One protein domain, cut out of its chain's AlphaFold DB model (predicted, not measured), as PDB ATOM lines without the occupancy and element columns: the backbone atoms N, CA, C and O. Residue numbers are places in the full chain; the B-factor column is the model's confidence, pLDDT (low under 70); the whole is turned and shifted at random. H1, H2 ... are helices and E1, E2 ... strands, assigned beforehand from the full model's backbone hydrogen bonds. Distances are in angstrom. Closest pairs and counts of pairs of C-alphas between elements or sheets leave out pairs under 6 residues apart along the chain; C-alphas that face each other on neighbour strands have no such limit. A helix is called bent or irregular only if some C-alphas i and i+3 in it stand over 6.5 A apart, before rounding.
ATOM      1  N   GLN A  21     -15.062 -10.836  34.291       93.25
ATOM      2  CA  GLN A  21     -13.770 -10.184  34.094       93.25
ATOM      3  C   GLN A  21     -13.467  -9.968  32.602       93.25
ATOM      4  O   GLN A  21     -13.092  -8.864  32.222       93.25
ATOM      5  N   LYS A  22     -13.708 -10.971  31.745       92.75
ATOM      6  CA  LYS A  22     -13.539 -10.829  30.287       92.75
ATOM      7  C   LYS A  22     -14.510  -9.807  29.695       92.75
ATOM      8  O   LYS A  22     -14.128  -9.052  28.808       92.75
ATOM      9  N   VAL A  23     -15.746  -9.760  30.201       92.19
ATOM     10  CA  VAL A  23     -16.731  -8.734  29.810       92.19
ATOM     11  C   VAL A  23     -16.191  -7.341  30.129       92.19
ATOM     12  O   VAL A  23     -16.189  -6.464  29.269       92.19
ATOM     13  N   ARG A  24     -15.662  -7.142  31.341       90.94
ATOM     14  CA  ARG A  24     -15.071  -5.865  31.748       90.94
ATOM     15  C   ARG A  24     -13.867  -5.475  30.887       90.94
ATOM     16  O   ARG A  24     -13.801  -4.339  30.430       90.94
ATOM     17  N   GLU A  25     -12.958  -6.407  30.622       91.62
ATOM     18  CA  GLU A  25     -11.796  -6.183  29.747       91.62
ATOM     19  C   GLU A  25     -12.218  -5.815  28.317       91.62
ATOM     20  O   GLU A  25     -11.618  -4.936  27.697       91.62
ATOM     21  N   TYR A  26     -13.281  -6.439  27.798       90.38
ATOM     22  CA  TYR A  26     -13.849  -6.095  26.495       90.38
ATOM     23  C   TYR A  26     -14.389  -4.663  26.468       90.38
ATOM     24  O   TYR A  26     -14.141  -3.946  25.492       90.38
ATOM     25  N   LYS A  27     -15.094  -4.237  27.528       86.31
ATOM     26  CA  LYS A  27     -15.565  -2.851  27.678       86.31
ATOM     27  C   LYS A  27     -14.380  -1.892  27.685       86.31
ATOM     28  O   LYS A  27     -14.321  -1.023  26.828       86.31
ATOM     29  N   GLU A  28     -13.396  -2.101  28.557       84.75
ATOM     30  CA  GLU A  28     -12.222  -1.220  28.696       84.75
ATOM     31  C   GLU A  28     -11.395  -1.119  27.399       84.75
ATOM     32  O   GLU A  28     -10.935  -0.036  27.039       84.75
ATOM     33  N   ARG A  29     -11.252  -2.221  26.649       82.00
ATOM     34  CA  ARG A  29     -10.590  -2.251  25.328       82.00
ATOM     35  C   ARG A  29     -11.289  -1.376  24.284       82.00
ATOM     36  O   ARG A  29     -10.640  -0.888  23.355       82.00
ATOM     37  N   ASN A  30     -12.610  -1.264  24.368       75.00
ATOM     38  CA  ASN A  30     -13.428  -0.545  23.392       75.00
ATOM     39  C   ASN A  30     -13.822   0.863  23.856       75.00
ATOM     40  O   ASN A  30     -14.066   1.730  23.012       75.00
ATOM     41  N   GLU A  31     -13.785   1.112  25.165       67.81
ATOM     42  CA  GLU A  31     -13.958   2.422  25.771       67.81
ATOM     43  C   GLU A  31     -12.890   3.387  25.218       67.81
ATOM     44  O   GLU A  31     -11.715   3.048  25.095       67.81
ATOM     45  N   ASN A  32     -13.290   4.620  24.891       56.19
ATOM     46  CA  ASN A  32     -12.414   5.730  24.464       56.19
ATOM     47  C   ASN A  32     -11.974   5.822  22.988       56.19
ATOM     48  O   ASN A  32     -11.206   6.733  22.659       56.19
ATOM     49  N   LYS A  33     -12.520   5.037  22.046       57.91
ATOM     50  CA  LYS A  33     -12.303   5.310  20.597       57.91
ATOM     51  C   LYS A  33     -12.916   6.646  20.122       57.91
ATOM     52  O   LYS A  33     -12.529   7.183  19.088       57.91
ATOM     53  N   LEU A  34     -13.808   7.234  20.923       52.03
ATOM     54  CA  LEU A  34     -14.531   8.484  20.661       52.03
ATOM     55  C   LEU A  34     -13.770   9.794  20.906       52.03
ATOM     56  O   LEU A  34     -14.317  10.860  20.614       52.03
ATOM     57  N   ILE A  35     -12.550   9.771  21.451       52.94
ATOM     58  CA  ILE A  35     -11.863  11.010  21.873       52.94
ATOM     59  C   ILE A  35     -11.684  12.007  20.708       52.94
ATOM     60  O   ILE A  35     -11.636  13.211  20.945       52.94
ATOM     61  N   LYS A  36     -11.719  11.550  19.449       54.00
ATOM     62  CA  LYS A  36     -11.626  12.418  18.267       54.00
ATOM     63  C   LYS A  36     -12.940  13.084  17.837       54.00
ATOM     64  O   LYS A  36     -12.879  14.049  17.087       54.00
ATOM     65  N   ILE A  37     -14.122  12.641  18.294       53.84
ATOM     66  CA  ILE A  37     -15.402  13.239  17.851       53.84
ATOM     67  C   ILE A  37     -15.504  14.708  18.220       53.84
ATOM     68  O   ILE A  37     -15.957  15.500  17.402       53.84
ATOM     69  N   GLN A  38     -15.031  15.083  19.412       53.31
ATOM     70  CA  GLN A  38     -15.081  16.467  19.888       53.31
ATOM     71  C   GLN A  38     -14.430  17.446  18.907       53.31
ATOM     72  O   GLN A  38     -14.911  18.567  18.762       53.31
ATOM     73  N   ASP A  39     -13.391  17.003  18.200       56.47
ATOM     74  CA  ASP A  39     -12.662  17.817  17.231       56.47
ATOM     75  C   ASP A  39     -13.426  17.978  15.902       56.47
ATOM     76  O   ASP A  39     -13.228  18.963  15.195       56.47
ATOM     77  N   TYR A  40     -14.343  17.056  15.577       54.34
ATOM     78  CA  TYR A  40     -15.219  17.131  14.397       54.34
ATOM     79  C   TYR A  40     -16.554  17.825  14.669       54.34
ATOM     80  O   TYR A  40     -17.229  18.239  13.724       54.34
ATOM     81  N   LEU A  41     -16.956  17.938  15.940       56.03
ATOM     82  CA  LEU A  41     -18.260  18.491  16.286       56.03
ATOM     83  C   LEU A  41     -18.356  19.995  15.990       56.03
ATOM     84  O   LEU A  41     -19.439  20.498  15.699       56.03
ATOM     85  N   LEU A  42     -17.239  20.723  16.067       54.12
ATOM     86  CA  LEU A  42     -17.225  22.180  15.952       54.12
ATOM     87  C   LEU A  42     -15.945  22.661  15.250       54.12
ATOM     88  O   LEU A  42     -14.960  23.028  15.887       54.12
ATOM     89  N   ASP A  43     -15.970  22.695  13.913       52.19
ATOM     90  CA  ASP A  43     -15.064  23.564  13.144       52.19
ATOM     91  C   ASP A  43     -15.320  25.037  13.538       52.19
ATOM     92  O   ASP A  43     -16.395  25.371  14.040       52.19
ATOM     93  N   ARG A  44     -14.375  25.944  13.252       46.75
ATOM     94  CA  ARG A  44     -14.371  27.405  13.504       46.75
ATOM     95  C   ARG A  44     -15.627  28.165  13.027       46.75
ATOM     96  O   ARG A  44     -15.704  29.378  13.201       46.75
ATOM     97  N   LYS A  45     -16.590  27.481  12.408       52.44
ATOM     98  CA  LYS A  45     -17.885  27.978  11.926       52.44
ATOM     99  C   LYS A  45     -19.102  27.392  12.665       52.44
ATOM    100  O   LYS A  45     -20.219  27.579  12.189       52.44
ATOM    101  N   ASN A  46     -18.924  26.660  13.772       51.28
ATOM    102  CA  ASN A  46     -20.001  25.986  14.526       51.28
ATOM    103  C   ASN A  46     -20.889  25.056  13.675       51.28
ATOM    104  O   ASN A  46     -22.032  24.769  14.028       51.28
ATOM    105  N   THR A  47     -20.390  24.596  12.528       50.50
ATOM    106  CA  THR A  47     -21.175  23.783  11.599       50.50
ATOM    107  C   THR A  47     -20.824  22.322  11.803       50.50
ATOM    108  O   THR A  47     -19.693  21.907  11.543       50.50
ATOM    109  N   LEU A  48     -21.803  21.548  12.262       59.34
ATOM    110  CA  LEU A  48     -21.660  20.112  12.376       59.34
ATOM    111  C   LEU A  48     -21.835  19.462  11.007       59.34
ATOM    112  O   LEU A  48     -22.879  19.622  10.380       59.34
ATOM    113  N   SER A  49     -20.856  18.678  10.564       59.12
ATOM    114  CA  SER A  49     -21.060  17.771   9.436       59.12
ATOM    115  C   SER A  49     -21.194  16.351   9.968       59.12
ATOM    116  O   SER A  49     -20.205  15.710  10.317       59.12
ATOM    117  N   VAL A  50     -22.439  15.877  10.030       54.53
ATOM    118  CA  VAL A  50     -22.774  14.484  10.360       54.53
ATOM    119  C   VAL A  50     -22.018  13.518   9.442       54.53
ATOM    120  O   VAL A  50     -21.510  12.510   9.916       54.53
ATOM    121  N   ASP A  51     -21.847  13.879   8.168       57.25
ATOM    122  CA  ASP A  51     -21.104  13.076   7.191       57.25
ATOM    123  C   ASP A  51     -19.620  12.947   7.559       57.25
ATOM    124  O   ASP A  51     -19.081  11.846   7.539       57.25
ATOM    125  N   LYS A  52     -18.968  14.030   8.014       58.97
ATOM    126  CA  LYS A  52     -17.575  13.969   8.497       58.97
ATOM    127  C   LYS A  52     -17.426  13.131   9.763       58.97
ATOM    128  O   LYS A  52     -16.378  12.519   9.951       58.97
ATOM    129  N   ILE A  53     -18.431  13.120  10.640       57.50
ATOM    130  CA  ILE A  53     -18.429  12.254  11.825       57.50
ATOM    131  C   ILE A  53     -18.539  10.806  11.382       57.50
ATOM    132  O   ILE A  53     -17.703  10.001  11.769       57.50
ATOM    133  N   SER A  54     -19.523  10.486  10.543       56.19
ATOM    134  CA  SER A  54     -19.702   9.133  10.029       56.19
ATOM    135  C   SER A  54     -18.454   8.639   9.290       56.19
ATOM    136  O   SER A  54     -18.006   7.523   9.528       56.19
ATOM    137  N   GLU A  55     -17.826   9.477   8.468       56.84
ATOM    138  CA  GLU A  55     -16.553   9.153   7.827       56.84
ATOM    139  C   GLU A  55     -15.461   8.905   8.878       56.84
ATOM    140  O   GLU A  55     -14.946   7.800   8.980       56.84
ATOM    141  N   ASN A  56     -15.125   9.865   9.736       55.34
ATOM    142  CA  ASN A  56     -13.965   9.709  10.624       55.34
ATOM    143  C   ASN A  56     -14.156   8.696  11.762       55.34
ATOM    144  O   ASN A  56     -13.162   8.217  12.307       55.34
ATOM    145  N   LEU A  57     -15.395   8.370  12.140       54.00
ATOM    146  CA  LEU A  57     -15.655   7.396  13.199       54.00
ATOM    147  C   LEU A  57     -15.705   5.955  12.717       54.00
ATOM    148  O   LEU A  57     -15.311   5.054  13.455       54.00
ATOM    149  N   PHE A  58     -16.212   5.741  11.505       54.16
ATOM    150  CA  PHE A  58     -16.442   4.405  10.969       54.16
ATOM    151  C   PHE A  58     -15.436   4.010   9.887       54.16
ATOM    152  O   PHE A  58     -15.365   2.831   9.548       54.16
ATOM    153  N   LEU A  59     -14.627   4.938   9.352       50.59
ATOM    154  CA  LEU A  59     -13.661   4.620   8.288       50.59
ATOM    155  C   LEU A  59     -12.626   3.566   8.709       50.59
ATOM    156  O   LEU A  59     -12.239   2.748   7.873       50.59
ATOM    157  N   ASP A  60     -12.241   3.538   9.988       55.94
ATOM    158  CA  ASP A  60     -11.242   2.592  10.500       55.94
ATOM    159  C   ASP A  60     -11.852   1.286  11.041       55.94
ATOM    160  O   ASP A  60     -11.119   0.333  11.309       55.94
ATOM    161  N   ILE A  61     -13.181   1.205  11.195       63.41
ATOM    162  CA  ILE A  61     -13.852   0.037  11.773       63.41
ATOM    163  C   ILE A  61     -14.812  -0.559  10.742       63.41
ATOM    164  O   ILE A  61     -15.927  -0.083  10.553       63.41
ATOM    165  N   LYS A  62     -14.372  -1.632  10.077       76.25
ATOM    166  CA  LYS A  62     -15.188  -2.443   9.163       76.25
ATOM    167  C   LYS A  62     -15.469  -3.801   9.807       76.25
ATOM    168  O   LYS A  62     -14.725  -4.740   9.532       76.25
ATOM    169  N   PRO A  63     -16.467  -3.890  10.699       84.56
ATOM    170  CA  PRO A  63     -16.782  -5.140  11.363       84.56
ATOM    171  C   PRO A  63     -17.465  -6.104  10.389       84.56
ATOM    172  O   PRO A  63     -18.188  -5.683   9.481       84.56
ATOM    173  N   ASP A  64     -17.287  -7.397  10.621       91.25
ATOM    174  CA  ASP A  64     -18.053  -8.441   9.943       91.25
ATOM    175  C   ASP A  64     -19.489  -8.496  10.486       91.25
ATOM    176  O   ASP A  64     -20.435  -8.748   9.736       91.25
ATOM    177  N   ILE A  65     -19.653  -8.242  11.791       90.12
ATOM    178  CA  ILE A  65     -20.931  -8.285  12.508       90.12
ATOM    179  C   ILE A  65     -21.139  -6.999  13.312       90.12
ATOM    180  O   ILE A  65     -20.270  -6.553  14.057       90.12
ATOM    181  N   PHE A  66     -22.337  -6.434  13.192       88.38
ATOM    182  CA  PHE A  66     -22.805  -5.303  13.983       88.38
ATOM    183  C   PHE A  66     -23.860  -5.784  14.985       88.38
ATOM    184  O   PHE A  66     -24.810  -6.458  14.584       88.38
ATOM    185  N   LEU A  67     -23.692  -5.444  16.266       88.62
ATOM    186  CA  LEU A  67     -24.635  -5.753  17.341       88.62
ATOM    187  C   LEU A  67     -25.159  -4.450  17.959       88.62
ATOM    188  O   LEU A  67     -24.425  -3.750  18.658       88.62
ATOM    189  N   SER A  68     -26.438  -4.162  17.727       85.56
ATOM    190  CA  SER A  68     -27.211  -3.187  18.500       85.56
ATOM    191  C   SER A  68     -28.024  -3.902  19.574       85.56
ATOM    192  O   SER A  68     -28.376  -5.075  19.435       85.56
ATOM    193  N   HIS A  69     -28.284  -3.211  20.682       85.06
ATOM    194  CA  HIS A  69     -28.955  -3.800  21.839       85.06
ATOM    195  C   HIS A  69     -29.592  -2.744  22.741       85.06
ATOM    196  O   HIS A  69     -29.334  -1.539  22.629       85.06
ATOM    197  N   SER A  70     -30.459  -3.200  23.646       81.75
ATOM    198  CA  SER A  70     -30.946  -2.360  24.732       81.75
ATOM    199  C   SER A  70     -29.871  -2.243  25.816       81.75
ATOM    200  O   SER A  70     -29.032  -3.125  25.974       81.75
ATOM    201  N   HIS A  71     -29.908  -1.171  26.610       75.44
ATOM    202  CA  HIS A  71     -28.933  -0.996  27.689       75.44
ATOM    203  C   HIS A  71     -28.984  -2.126  28.735       75.44
ATOM    204  O   HIS A  71     -27.981  -2.390  29.391       75.44
ATOM    205  N   ALA A  72     -30.131  -2.800  28.882       83.25
ATOM    206  CA  ALA A  72     -30.288  -3.905  29.822       83.25
ATOM    207  C   ALA A  72     -29.503  -5.162  29.405       83.25
ATOM    208  O   ALA A  72     -29.124  -5.943  30.273       83.25
ATOM    209  N   ASP A  73     -29.207  -5.318  28.111       87.62
ATOM    210  CA  ASP A  73     -28.648  -6.555  27.548       87.62
ATOM    211  C   ASP A  73     -27.130  -6.475  27.303       87.62
ATOM    212  O   ASP A  73     -26.533  -7.393  26.740       87.62
ATOM    213  N   GLU A  74     -26.486  -5.368  27.695       88.31
ATOM    214  CA  GLU A  74     -25.099  -5.038  27.329       88.31
ATOM    215  C   GLU A  74     -24.109  -6.166  27.651       88.31
ATOM    216  O   GLU A  74     -23.315  -6.565  26.798       88.31
ATOM    217  N   ASP A  75     -24.156  -6.711  28.868       91.44
ATOM    218  CA  ASP A  75     -23.215  -7.747  29.294       91.44
ATOM    219  C   ASP A  75     -23.372  -9.040  28.481       91.44
ATOM    220  O   ASP A  75     -22.371  -9.659  28.116       91.44
ATOM    221  N   ASP A  76     -24.601  -9.443  28.161       92.62
ATOM    222  CA  ASP A  76     -24.862 -10.662  27.392       92.62
ATOM    223  C   ASP A  76     -24.512 -10.503  25.913       92.62
ATOM    224  O   ASP A  76     -23.951 -11.415  25.302       92.62
ATOM    225  N   VAL A  77     -24.724  -9.317  25.351       92.44
ATOM    226  CA  VAL A  77     -24.294  -8.984  23.988       92.44
ATOM    227  C   VAL A  77     -22.769  -8.956  23.886       92.44
ATOM    228  O   VAL A  77     -22.205  -9.439  22.901       92.44
ATOM    229  N   ILE A  78     -22.070  -8.481  24.920       93.00
ATOM    230  CA  ILE A  78     -20.604  -8.563  24.989       93.00
ATOM    231  C   ILE A  78     -20.135 -10.013  25.098       93.00
ATOM    232  O   ILE A  78     -19.165 -10.388  24.436       93.00
ATOM    233  N   ARG A  79     -20.813 -10.855  25.890       94.56
ATOM    234  CA  ARG A  79     -20.497 -12.293  25.942       94.56
ATOM    235  C   ARG A  79     -20.628 -12.934  24.566       94.56
ATOM    236  O   ARG A  79     -19.711 -13.638  24.143       94.56
ATOM    237  N   LEU A  80     -21.709 -12.636  23.847       93.38
ATOM    238  CA  LEU A  80     -21.903 -13.088  22.473       93.38
ATOM    239  C   LEU A  80     -20.777 -12.605  21.549       93.38
ATOM    240  O   LEU A  80     -20.226 -13.406  20.797       93.38
ATOM    241  N   ALA A  81     -20.389 -11.333  21.624       93.56
ATOM    242  CA  ALA A  81     -19.305 -10.796  20.806       93.56
ATOM    243  C   ALA A  81     -17.969 -11.507  21.065       93.56
ATOM    244  O   ALA A  81     -17.277 -11.872  20.117       93.56
ATOM    245  N   ILE A  82     -17.634 -11.773  22.332       94.06
ATOM    246  CA  ILE A  82     -16.434 -12.533  22.710       94.06
ATOM    247  C   ILE A  82     -16.470 -13.942  22.108       94.06
ATOM    248  O   ILE A  82     -15.456 -14.411  21.593       94.06
ATOM    249  N   LEU A  83     -17.622 -14.618  22.157       93.50
ATOM    250  CA  LEU A  83     -17.793 -15.954  21.576       93.50
ATOM    251  C   LEU A  83     -17.663 -15.932  20.050       93.50
ATOM    252  O   LEU A  83     -16.962 -16.769  19.492       93.50
ATOM    253  N   ILE A  84     -18.275 -14.963  19.369       93.94
ATOM    254  CA  ILE A  84     -18.162 -14.796  17.912       93.94
ATOM    255  C   ILE A  84     -16.704 -14.548  17.507       93.94
ATOM    256  O   ILE A  84     -16.193 -15.221  16.610       93.94
ATOM    257  N   GLU A  85     -16.023 -13.614  18.175       93.75
ATOM    258  CA  GLU A  85     -14.617 -13.296  17.901       93.75
ATOM    259  C   GLU A  85     -13.724 -14.529  18.111       93.75
ATOM    260  O   GLU A  85     -12.848 -14.800  17.292       93.75
ATOM    261  N   LYS A  86     -13.962 -15.304  19.176       92.81
ATOM    262  CA  LYS A  86     -13.161 -16.484  19.528       92.81
ATOM    263  C   LYS A  86     -13.415 -17.686  18.616       92.81
ATOM    264  O   LYS A  86     -12.459 -18.314  18.168       92.81
ATOM    265  N   GLU A  87     -14.677 -18.026  18.379       93.56
ATOM    266  CA  GLU A  87     -15.065 -19.274  17.707       93.56
ATOM    267  C   GLU A  87     -15.138 -19.125  16.187       93.56
ATOM    268  O   GLU A  87     -14.874 -20.078  15.454       93.56
ATOM    269  N   LEU A  88     -15.500 -17.936  15.700       94.19
ATOM    270  CA  LEU A  88     -15.716 -17.683  14.274       94.19
ATOM    271  C   LEU A  88     -14.623 -16.811  13.656       94.19
ATOM    272  O   LEU A  88     -14.567 -16.702  12.432       94.19
ATOM    273  N   ASN A  89     -13.757 -16.204  14.477       93.75
ATOM    274  CA  ASN A  89     -12.721 -15.271  14.030       93.75
ATOM    275  C   ASN A  89     -13.305 -14.130  13.169       93.75
ATOM    276  O   ASN A  89     -12.696 -13.696  12.189       93.75
ATOM    277  N   LEU A  90     -14.513 -13.679  13.529       94.25
ATOM    278  CA  LEU A  90     -15.211 -12.551  12.916       94.25
ATOM    279  C   LEU A  90     -15.092 -11.324  13.813       94.25
ATOM    280  O   LEU A  90     -15.230 -11.416  15.032       94.25
ATOM    281  N   SER A  91     -14.863 -10.168  13.204       90.25
ATOM    282  CA  SER A  91     -14.803  -8.894  13.911       90.25
ATOM    283  C   SER A  91     -16.207  -8.388  14.256       90.25
ATOM    284  O   SER A  91     -17.098  -8.348  13.404       90.25
ATOM    285  N   VAL A  92     -16.403  -7.983  15.514       90.62
ATOM    286  CA  VAL A  92     -17.695  -7.510  16.024       90.62
ATOM    287  C   VAL A  92     -17.611  -6.038  16.412       90.62
ATOM    288  O   VAL A  92     -16.660  -5.597  17.057       90.62
ATOM    289  N   PHE A  93     -18.628  -5.271  16.030       86.56
ATOM    290  CA  PHE A  93     -18.853  -3.918  16.523       86.56
ATOM    291  C   PHE A  93     -20.107  -3.887  17.386       86.56
ATOM    292  O   PHE A  93     -21.190  -4.228  16.914       86.56
ATOM    293  N   ILE A  94     -19.943  -3.434  18.627       86.12
ATOM    294  CA  ILE A  94     -21.035  -3.162  19.557       86.12
ATOM    295  C   ILE A  94     -21.134  -1.647  19.712       86.12
ATOM    296  O   ILE A  94     -20.167  -0.997  20.123       86.12
ATOM    297  N   ASP A  95     -22.294  -1.088  19.392       74.81
ATOM    298  CA  ASP A  95     -22.532   0.353  19.431       74.81
ATOM    299  C   ASP A  95     -22.297   0.953  20.829       74.81
ATOM    300  O   ASP A  95     -21.523   1.903  20.955       74.81
ATOM    301  N   SER A  96     -22.855   0.371  21.890       75.50
ATOM    302  CA  SER A  96     -22.690   0.860  23.271       75.50
ATOM    303  C   SER A  96     -21.230   0.910  23.727       75.50
ATOM    304  O   SER A  96     -20.821   1.866  24.387       75.50
ATOM    305  N   CYS A  97     -20.413  -0.067  23.323       73.69
ATOM    306  CA  CYS A  97     -19.008  -0.156  23.718       73.69
ATOM    307  C   CYS A  97     -18.148   0.934  23.071       73.69
ATOM    308  O   CYS A  97     -17.114   1.304  23.622       73.69
ATOM    309  N   VAL A  98     -18.555   1.440  21.904       65.06
ATOM    310  CA  VAL A  98     -17.817   2.482  21.178       65.06
ATOM    311  C   VAL A  98     -18.384   3.858  21.482       65.06
ATOM    312  O   VAL A  98     -17.617   4.769  21.783       65.06
ATOM    313  N   TRP A  99     -19.708   4.011  21.434       65.00
ATOM    314  CA  TRP A  99     -20.392   5.280  21.666       65.00
ATOM    315  C   TRP A  99     -20.429   5.680  23.144       65.00
ATOM    316  O   TRP A  99     -20.529   6.867  23.469       65.00
ATOM    317  N   GLY A 100     -20.307   4.703  24.044       62.78
ATOM    318  CA  GLY A 100     -20.499   4.906  25.467       62.78
ATOM    319  C   GLY A 100     -21.865   5.523  25.763       62.78
ATOM    320  O   GLY A 100     -22.827   5.419  25.004       62.78
ATOM    321  N   ASP A 101     -21.943   6.210  26.894       67.31
ATOM    322  CA  ASP A 101     -23.138   6.939  27.287       67.31
ATOM    323  C   ASP A 101     -23.250   8.248  26.479       67.31
ATOM    324  O   ASP A 101     -22.460   9.183  26.665       67.31
ATOM    325  N   ALA A 102     -24.251   8.324  25.594       69.75
ATOM    326  CA  ALA A 102     -24.542   9.508  24.786       69.75
ATOM    327  C   ALA A 102     -24.730  10.771  25.647       69.75
ATOM    328  O   ALA A 102     -24.342  11.864  25.228       69.75
ATOM    329  N   PHE A 103     -25.233  10.638  26.880       73.94
ATOM    330  CA  PHE A 103     -25.342  11.746  27.825       73.94
ATOM    331  C   PHE A 103     -23.977  12.182  28.358       73.94
ATOM    332  O   PHE A 103     -23.748  13.381  28.518       73.94
ATOM    333  N   LYS A 104     -23.038  11.256  28.594       73.38
ATOM    334  CA  LYS A 104     -21.652  11.616  28.959       73.38
ATOM    335  C   LYS A 104     -20.946  12.328  27.809       73.38
ATOM    336  O   LYS A 104     -20.218  13.289  28.058       73.38
ATOM    337  N   LEU A 105     -21.151  11.880  26.569       71.88
ATOM    338  CA  LEU A 105     -20.624  12.559  25.386       71.88
ATOM    339  C   LEU A 105     -21.220  13.967  25.261       71.88
ATOM    340  O   LEU A 105     -20.465  14.933  25.173       71.88
ATOM    341  N   LEU A 106     -22.549  14.084  25.338       76.19
ATOM    342  CA  LEU A 106     -23.260  15.362  25.314       76.19
ATOM    343  C   LEU A 106     -22.756  16.304  26.407       76.19
ATOM    344  O   LEU A 106     -22.437  17.449  26.120       76.19
ATOM    345  N   ARG A 107     -22.587  15.811  27.637       78.06
ATOM    346  CA  ARG A 107     -22.063  16.606  28.751       78.06
ATOM    347  C   ARG A 107     -20.666  17.152  28.466       78.06
ATOM    348  O   ARG A 107     -20.439  18.335  28.684       78.06
ATOM    349  N   LYS A 108     -19.749  16.330  27.946       73.69
ATOM    350  CA  LYS A 108     -18.396  16.786  27.571       73.69
ATOM    351  C   LYS A 108     -18.436  17.870  26.489       73.69
ATOM    352  O   LYS A 108     -17.603  18.772  26.499       73.69
ATOM    353  N   ILE A 109     -19.381  17.783  25.555       72.31
ATOM    354  CA  ILE A 109     -19.576  18.780  24.494       72.31
ATOM    355  C   ILE A 109     -20.161  20.068  25.078       72.31
ATOM    356  O   ILE A 109     -19.647  21.152  24.811       72.31
ATOM    357  N   ASP A 110     -21.195  19.950  25.906       77.31
ATOM    358  CA  ASP A 110     -21.858  21.079  26.548       77.31
ATOM    359  C   ASP A 110     -20.871  21.854  27.435       77.31
ATOM    360  O   ASP A 110     -20.743  23.069  27.292       77.31
ATOM    361  N   GLU A 111     -20.106  21.157  28.285       78.94
ATOM    362  CA  GLU A 111     -19.071  21.741  29.154       78.94
ATOM    363  C   GLU A 111     -17.952  22.427  28.363       78.94
ATOM    364  O   GLU A 111     -17.382  23.404  28.828       78.94
ATOM    365  N   LYS A 112     -17.623  21.954  27.160       73.25
ATOM    366  CA  LYS A 112     -16.524  22.532  26.376       73.25
ATOM    367  C   LYS A 112     -16.963  23.700  25.494       73.25
ATOM    368  O   LYS A 112     -16.163  24.599  25.246       73.25
ATOM    369  N   TYR A 113     -18.200  23.681  25.002       72.12
ATOM    370  CA  TYR A 113     -18.612  24.549  23.895       72.12
ATOM    371  C   TYR A 113     -19.915  25.312  24.113       72.12
ATOM    372  O   TYR A 113     -20.164  26.283  23.402       72.12
ATOM    373  N   CYS A 114     -20.745  24.890  25.064       77.69
ATOM    374  CA  CYS A 114     -22.008  25.560  25.357       77.69
ATOM    375  C   CYS A 114     -21.914  26.462  26.593       77.69
ATOM    376  O   CYS A 114     -22.876  27.161  26.877       77.69
ATOM    377  N   LEU A 115     -20.807  26.461  27.345       81.19
ATOM    378  CA  LEU A 115     -20.644  27.340  28.507       81.19
ATOM    379  C   LEU A 115     -20.566  28.818  28.096       81.19
ATOM    380  O   LEU A 115     -19.744  29.218  27.273       81.19
ATOM    381  N   ASN A 116     -21.393  29.632  28.744       80.75
ATOM    382  CA  ASN A 116     -21.373  31.085  28.720       80.75
ATOM    383  C   ASN A 116     -21.335  31.591  30.171       80.75
ATOM    384  O   ASN A 116     -22.364  31.686  30.851       80.75
ATOM    385  N   GLY A 117     -20.122  31.841  30.671       84.38
ATOM    386  CA  GLY A 117     -19.882  32.057  32.098       84.38
ATOM    387  C   GLY A 117     -20.170  30.783  32.897       84.38
ATOM    388  O   GLY A 117     -19.628  29.728  32.580       84.38
ATOM    389  N   ASP A 118     -21.058  30.882  33.888       86.38
ATOM    390  CA  ASP A 118     -21.440  29.767  34.773       86.38
ATOM    391  C   ASP A 118     -22.681  28.991  34.288       86.38
ATOM    392  O   ASP A 118     -23.182  28.102  34.976       86.38
ATOM    393  N   THR A 119     -23.224  29.342  33.118       87.19
ATOM    394  CA  THR A 119     -24.461  28.748  32.580       87.19
ATOM    395  C   THR A 119     -24.272  28.254  31.154       87.19
ATOM    396  O   THR A 119     -23.354  28.680  30.462       87.19
ATOM    397  N   PHE A 120     -25.141  27.353  30.698       85.06
ATOM    398  CA  PHE A 120     -25.120  26.881  29.315       85.06
ATOM    399  C   PHE A 120     -25.962  27.782  28.403       85.06
ATOM    400  O   PHE A 120     -27.110  28.094  28.721       85.06
ATOM    401  N   ASP A 121     -25.418  28.139  27.240       86.38
ATOM    402  CA  ASP A 121     -26.160  28.748  26.145       86.38
ATOM    403  C   ASP A 121     -27.179  27.746  25.592       86.38
ATOM    404  O   ASP A 121     -26.841  26.688  25.050       86.38
ATOM    405  N   TYR A 122     -28.452  28.095  25.741       85.56
ATOM    406  CA  TYR A 122     -29.571  27.234  25.391       85.56
ATOM    407  C   TYR A 122     -29.646  26.917  23.889       85.56
ATOM    408  O   TYR A 122     -29.981  25.793  23.506       85.56
ATOM    409  N   HIS A 123     -29.318  27.877  23.023       81.19
ATOM    410  CA  HIS A 123     -29.413  27.692  21.577       81.19
ATOM    411  C   HIS A 123     -28.306  26.778  21.061       81.19
ATOM    412  O   HIS A 123     -28.577  25.871  20.269       81.19
ATOM    413  N   ILE A 124     -27.079  26.972  21.551       75.56
ATOM    414  CA  ILE A 124     -25.944  26.113  21.200       75.56
ATOM    415  C   ILE A 124     -26.194  24.699  21.729       75.56
ATOM    416  O   ILE A 124     -26.056  23.732  20.976       75.56
ATOM    417  N   ARG A 125     -26.676  24.574  22.971       82.69
ATOM    418  CA  ARG A 125     -26.982  23.279  23.586       82.69
ATOM    419  C   ARG A 125     -28.068  22.497  22.846       82.69
ATOM    420  O   ARG A 125     -27.954  21.285  22.674       82.69
ATOM    421  N   ASN A 126     -29.136  23.151  22.390       82.94
ATOM    422  CA  ASN A 126     -30.182  22.465  21.623       82.94
ATOM    423  C   ASN A 126     -29.640  21.900  20.304       82.94
ATOM    424  O   ASN A 126     -30.028  20.806  19.883       82.94
ATOM    425  N   HIS A 127     -28.714  22.624  19.676       74.06
ATOM    426  CA  HIS A 127     -28.053  22.173  18.462       74.06
ATOM    427  C   HIS A 127     -27.120  20.984  18.742       74.06
ATOM    428  O   HIS A 127     -27.231  19.961  18.070       74.06
ATOM    429  N   THR A 128     -26.257  21.055  19.763       73.12
ATOM    430  CA  THR A 128     -25.362  19.940  20.147       73.12
ATOM    431  C   THR A 128     -26.144  18.697  20.567       73.12
ATOM    432  O   THR A 128     -25.808  17.595  20.137       73.12
ATOM    433  N   THR A 129     -27.234  18.867  21.315       79.81
ATOM    434  CA  THR A 129     -28.135  17.782  21.730       79.81
ATOM    435  C   THR A 129     -28.735  17.071  20.521       79.81
ATOM    436  O   THR A 129     -28.553  15.864  20.366       79.81
ATOM    437  N   SER A 130     -29.395  17.817  19.629       77.31
ATOM    438  CA  SER A 130     -30.042  17.252  18.431       77.31
ATOM    439  C   SER A 130     -29.054  16.461  17.580       77.31
ATOM    440  O   SER A 130     -29.362  15.392  17.061       77.31
ATOM    441  N   ASN A 131     -27.836  16.973  17.486       70.88
ATOM    442  CA  ASN A 131     -26.760  16.384  16.721       70.88
ATOM    443  C   ASN A 131     -26.214  15.079  17.308       70.88
ATOM    444  O   ASN A 131     -26.062  14.102  16.575       70.88
ATOM    445  N   VAL A 132     -25.928  15.046  18.613       72.75
ATOM    446  CA  VAL A 132     -25.449  13.834  19.298       72.75
ATOM    447  C   VAL A 132     -26.479  12.716  19.168       72.75
ATOM    448  O   VAL A 132     -26.122  11.603  18.787       72.75
ATOM    449  N   PHE A 133     -27.758  13.021  19.395       74.25
ATOM    450  CA  PHE A 133     -28.824  12.028  19.264       74.25
ATOM    451  C   PHE A 133     -29.069  11.607  17.810       74.25
ATOM    452  O   PHE A 133     -29.226  10.419  17.558       74.25
ATOM    453  N   SER A 134     -28.981  12.518  16.834       68.00
ATOM    454  CA  SER A 134     -29.099  12.155  15.408       68.00
ATOM    455  C   SER A 134     -28.001  11.193  14.946       68.00
ATOM    456  O   SER A 134     -28.230  10.353  14.078       68.00
ATOM    457  N   VAL A 135     -26.791  11.325  15.493       63.50
ATOM    458  CA  VAL A 135     -25.675  10.417  15.205       63.50
ATOM    459  C   VAL A 135     -25.845   9.084  15.940       63.50
ATOM    460  O   VAL A 135     -25.519   8.043  15.377       63.50
ATOM    461  N   HIS A 136     -26.372   9.106  17.164       63.88
ATOM    462  CA  HIS A 136     -26.647   7.904  17.951       63.88
ATOM    463  C   HIS A 136     -27.759   7.045  17.322       63.88
ATOM    464  O   HIS A 136     -27.563   5.849  17.122       63.88
ATOM    465  N   ASP A 137     -28.875   7.661  16.921       58.12
ATOM    466  CA  ASP A 137     -30.049   6.966  16.375       58.12
ATOM    467  C   ASP A 137     -29.813   6.363  14.984       58.12
ATOM    468  O   ASP A 137     -30.446   5.374  14.636       58.12
ATOM    469  N   LYS A 138     -28.877   6.897  14.187       51.81
ATOM    470  CA  LYS A 138     -28.521   6.318  12.875       51.81
ATOM    471  C   LYS A 138     -27.880   4.927  12.955       51.81
ATOM    472  O   LYS A 138     -27.724   4.292  11.917       51.81
ATOM    473  N   ASN A 139     -27.482   4.488  14.149       45.69
ATOM    474  CA  ASN A 139     -26.837   3.195  14.367       45.69
ATOM    475  C   ASN A 139     -27.764   2.167  15.035       45.69
ATOM    476  O   ASN A 139     -27.310   1.064  15.315       45.69
TER     477      ASN A 139
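What this domain is: This is residues 21 to 139 of the 140 residues of an uncharacterized protein of Acinetobacter schindleri (UniProt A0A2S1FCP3). This is a long domain of two lobes: at one end H4 packs on the small strand pair E1 and E2, with H1 packed across H4, and at the other end two helical hairpins, H2 with H3 and H6 with H7, come loosely near each other. The short H5 sits between the lobes. You have 119 printed residues, with seven named helices and two named strands in the order H1, H2, H3, E1, H4, E2, H5, H6, H7; the class is mostly helix, and the sheet, order E1 E2, is parallel. The whole is only just compact, close to loose, with a radius of gyration of the C-alphas of 16.1 A, and only just elongated, spanning 52 by 26 by 20 A.

How they stand to each other: Begin with H1, residues 21 to 30, which touches residues 75 to 82 alone of H4, residues 71 to 88; they are about perpendicular at 89 degrees, closest at the C-alphas of Val 23 and Ile 78, 6.2 A. H2, residues 33 to 41, and H3, residues 50 to 58, form a hairpin at a shallow tilt of 20 degrees, closest at the C-alphas of Tyr 40 and Ile 53, 6.4 A. E1, residues 65 to 67, H4 and E2, residues 92 to 94, make a strand-helix-strand unit, two parallel neighbour strands with a helix between, its crossover right-handed. Look for N 67 and O 93, 2.9 A apart, within hydrogen-bond range. The closest C-alphas of H4 and E2 are those of Ala 81 and Val 92, 6.0 A. H5, residues 95 to 99, only just touches H1 and H2, with 3 pairs of C-alphas within 8 A each; the closest are Asn 30 and Cys 97, 5.6 A, and Lys 33 and Val 98, 6.2 A. H6, residues 102 to 114, and H7, residues 122 to 137, form a hairpin at a shallow tilt of 31 degrees, closest at the C-alphas of Cys 114 and Ile 124, 5.8 A. H2 and H6 are close but not clearly touching, with the C-alphas of Gln 38 and Ile 109 6.8 A apart. Every O i to N i+4 pair is within hydrogen-bond range in H1, H3, H5, H6 and H7, against 12 of 14 in H4 and 1 of 5 in H2, where 3 of 6 O i to N i+3 pairs are.

Where its parts are: Find C-alpha 21 at (-13.770, -10.184, 34.094), where H1 begins its 14.4 A. H2, 15.1 A, is irregular, with C-alphas 33 and 36 7.5 A apart. H4, 25.2 A, is irregular too, with C-alphas 72 and 75 8.1 A apart, and has a kink of 27 degrees near residue 78. H6 measures 16.3 A, and H7, 22.2 A, ends at C-alpha 137, (-30.049, 6.966, 16.375).

The domain as a whole: The two C-alphas farthest apart, Glu 87 and Gly 117, are 53.5 A apart. The printed part has no cut, and no link is long. Its mean pLDDT is 74.6; look for values under 70 at residues 31 to 61, 98 to 102 and 134 to 139.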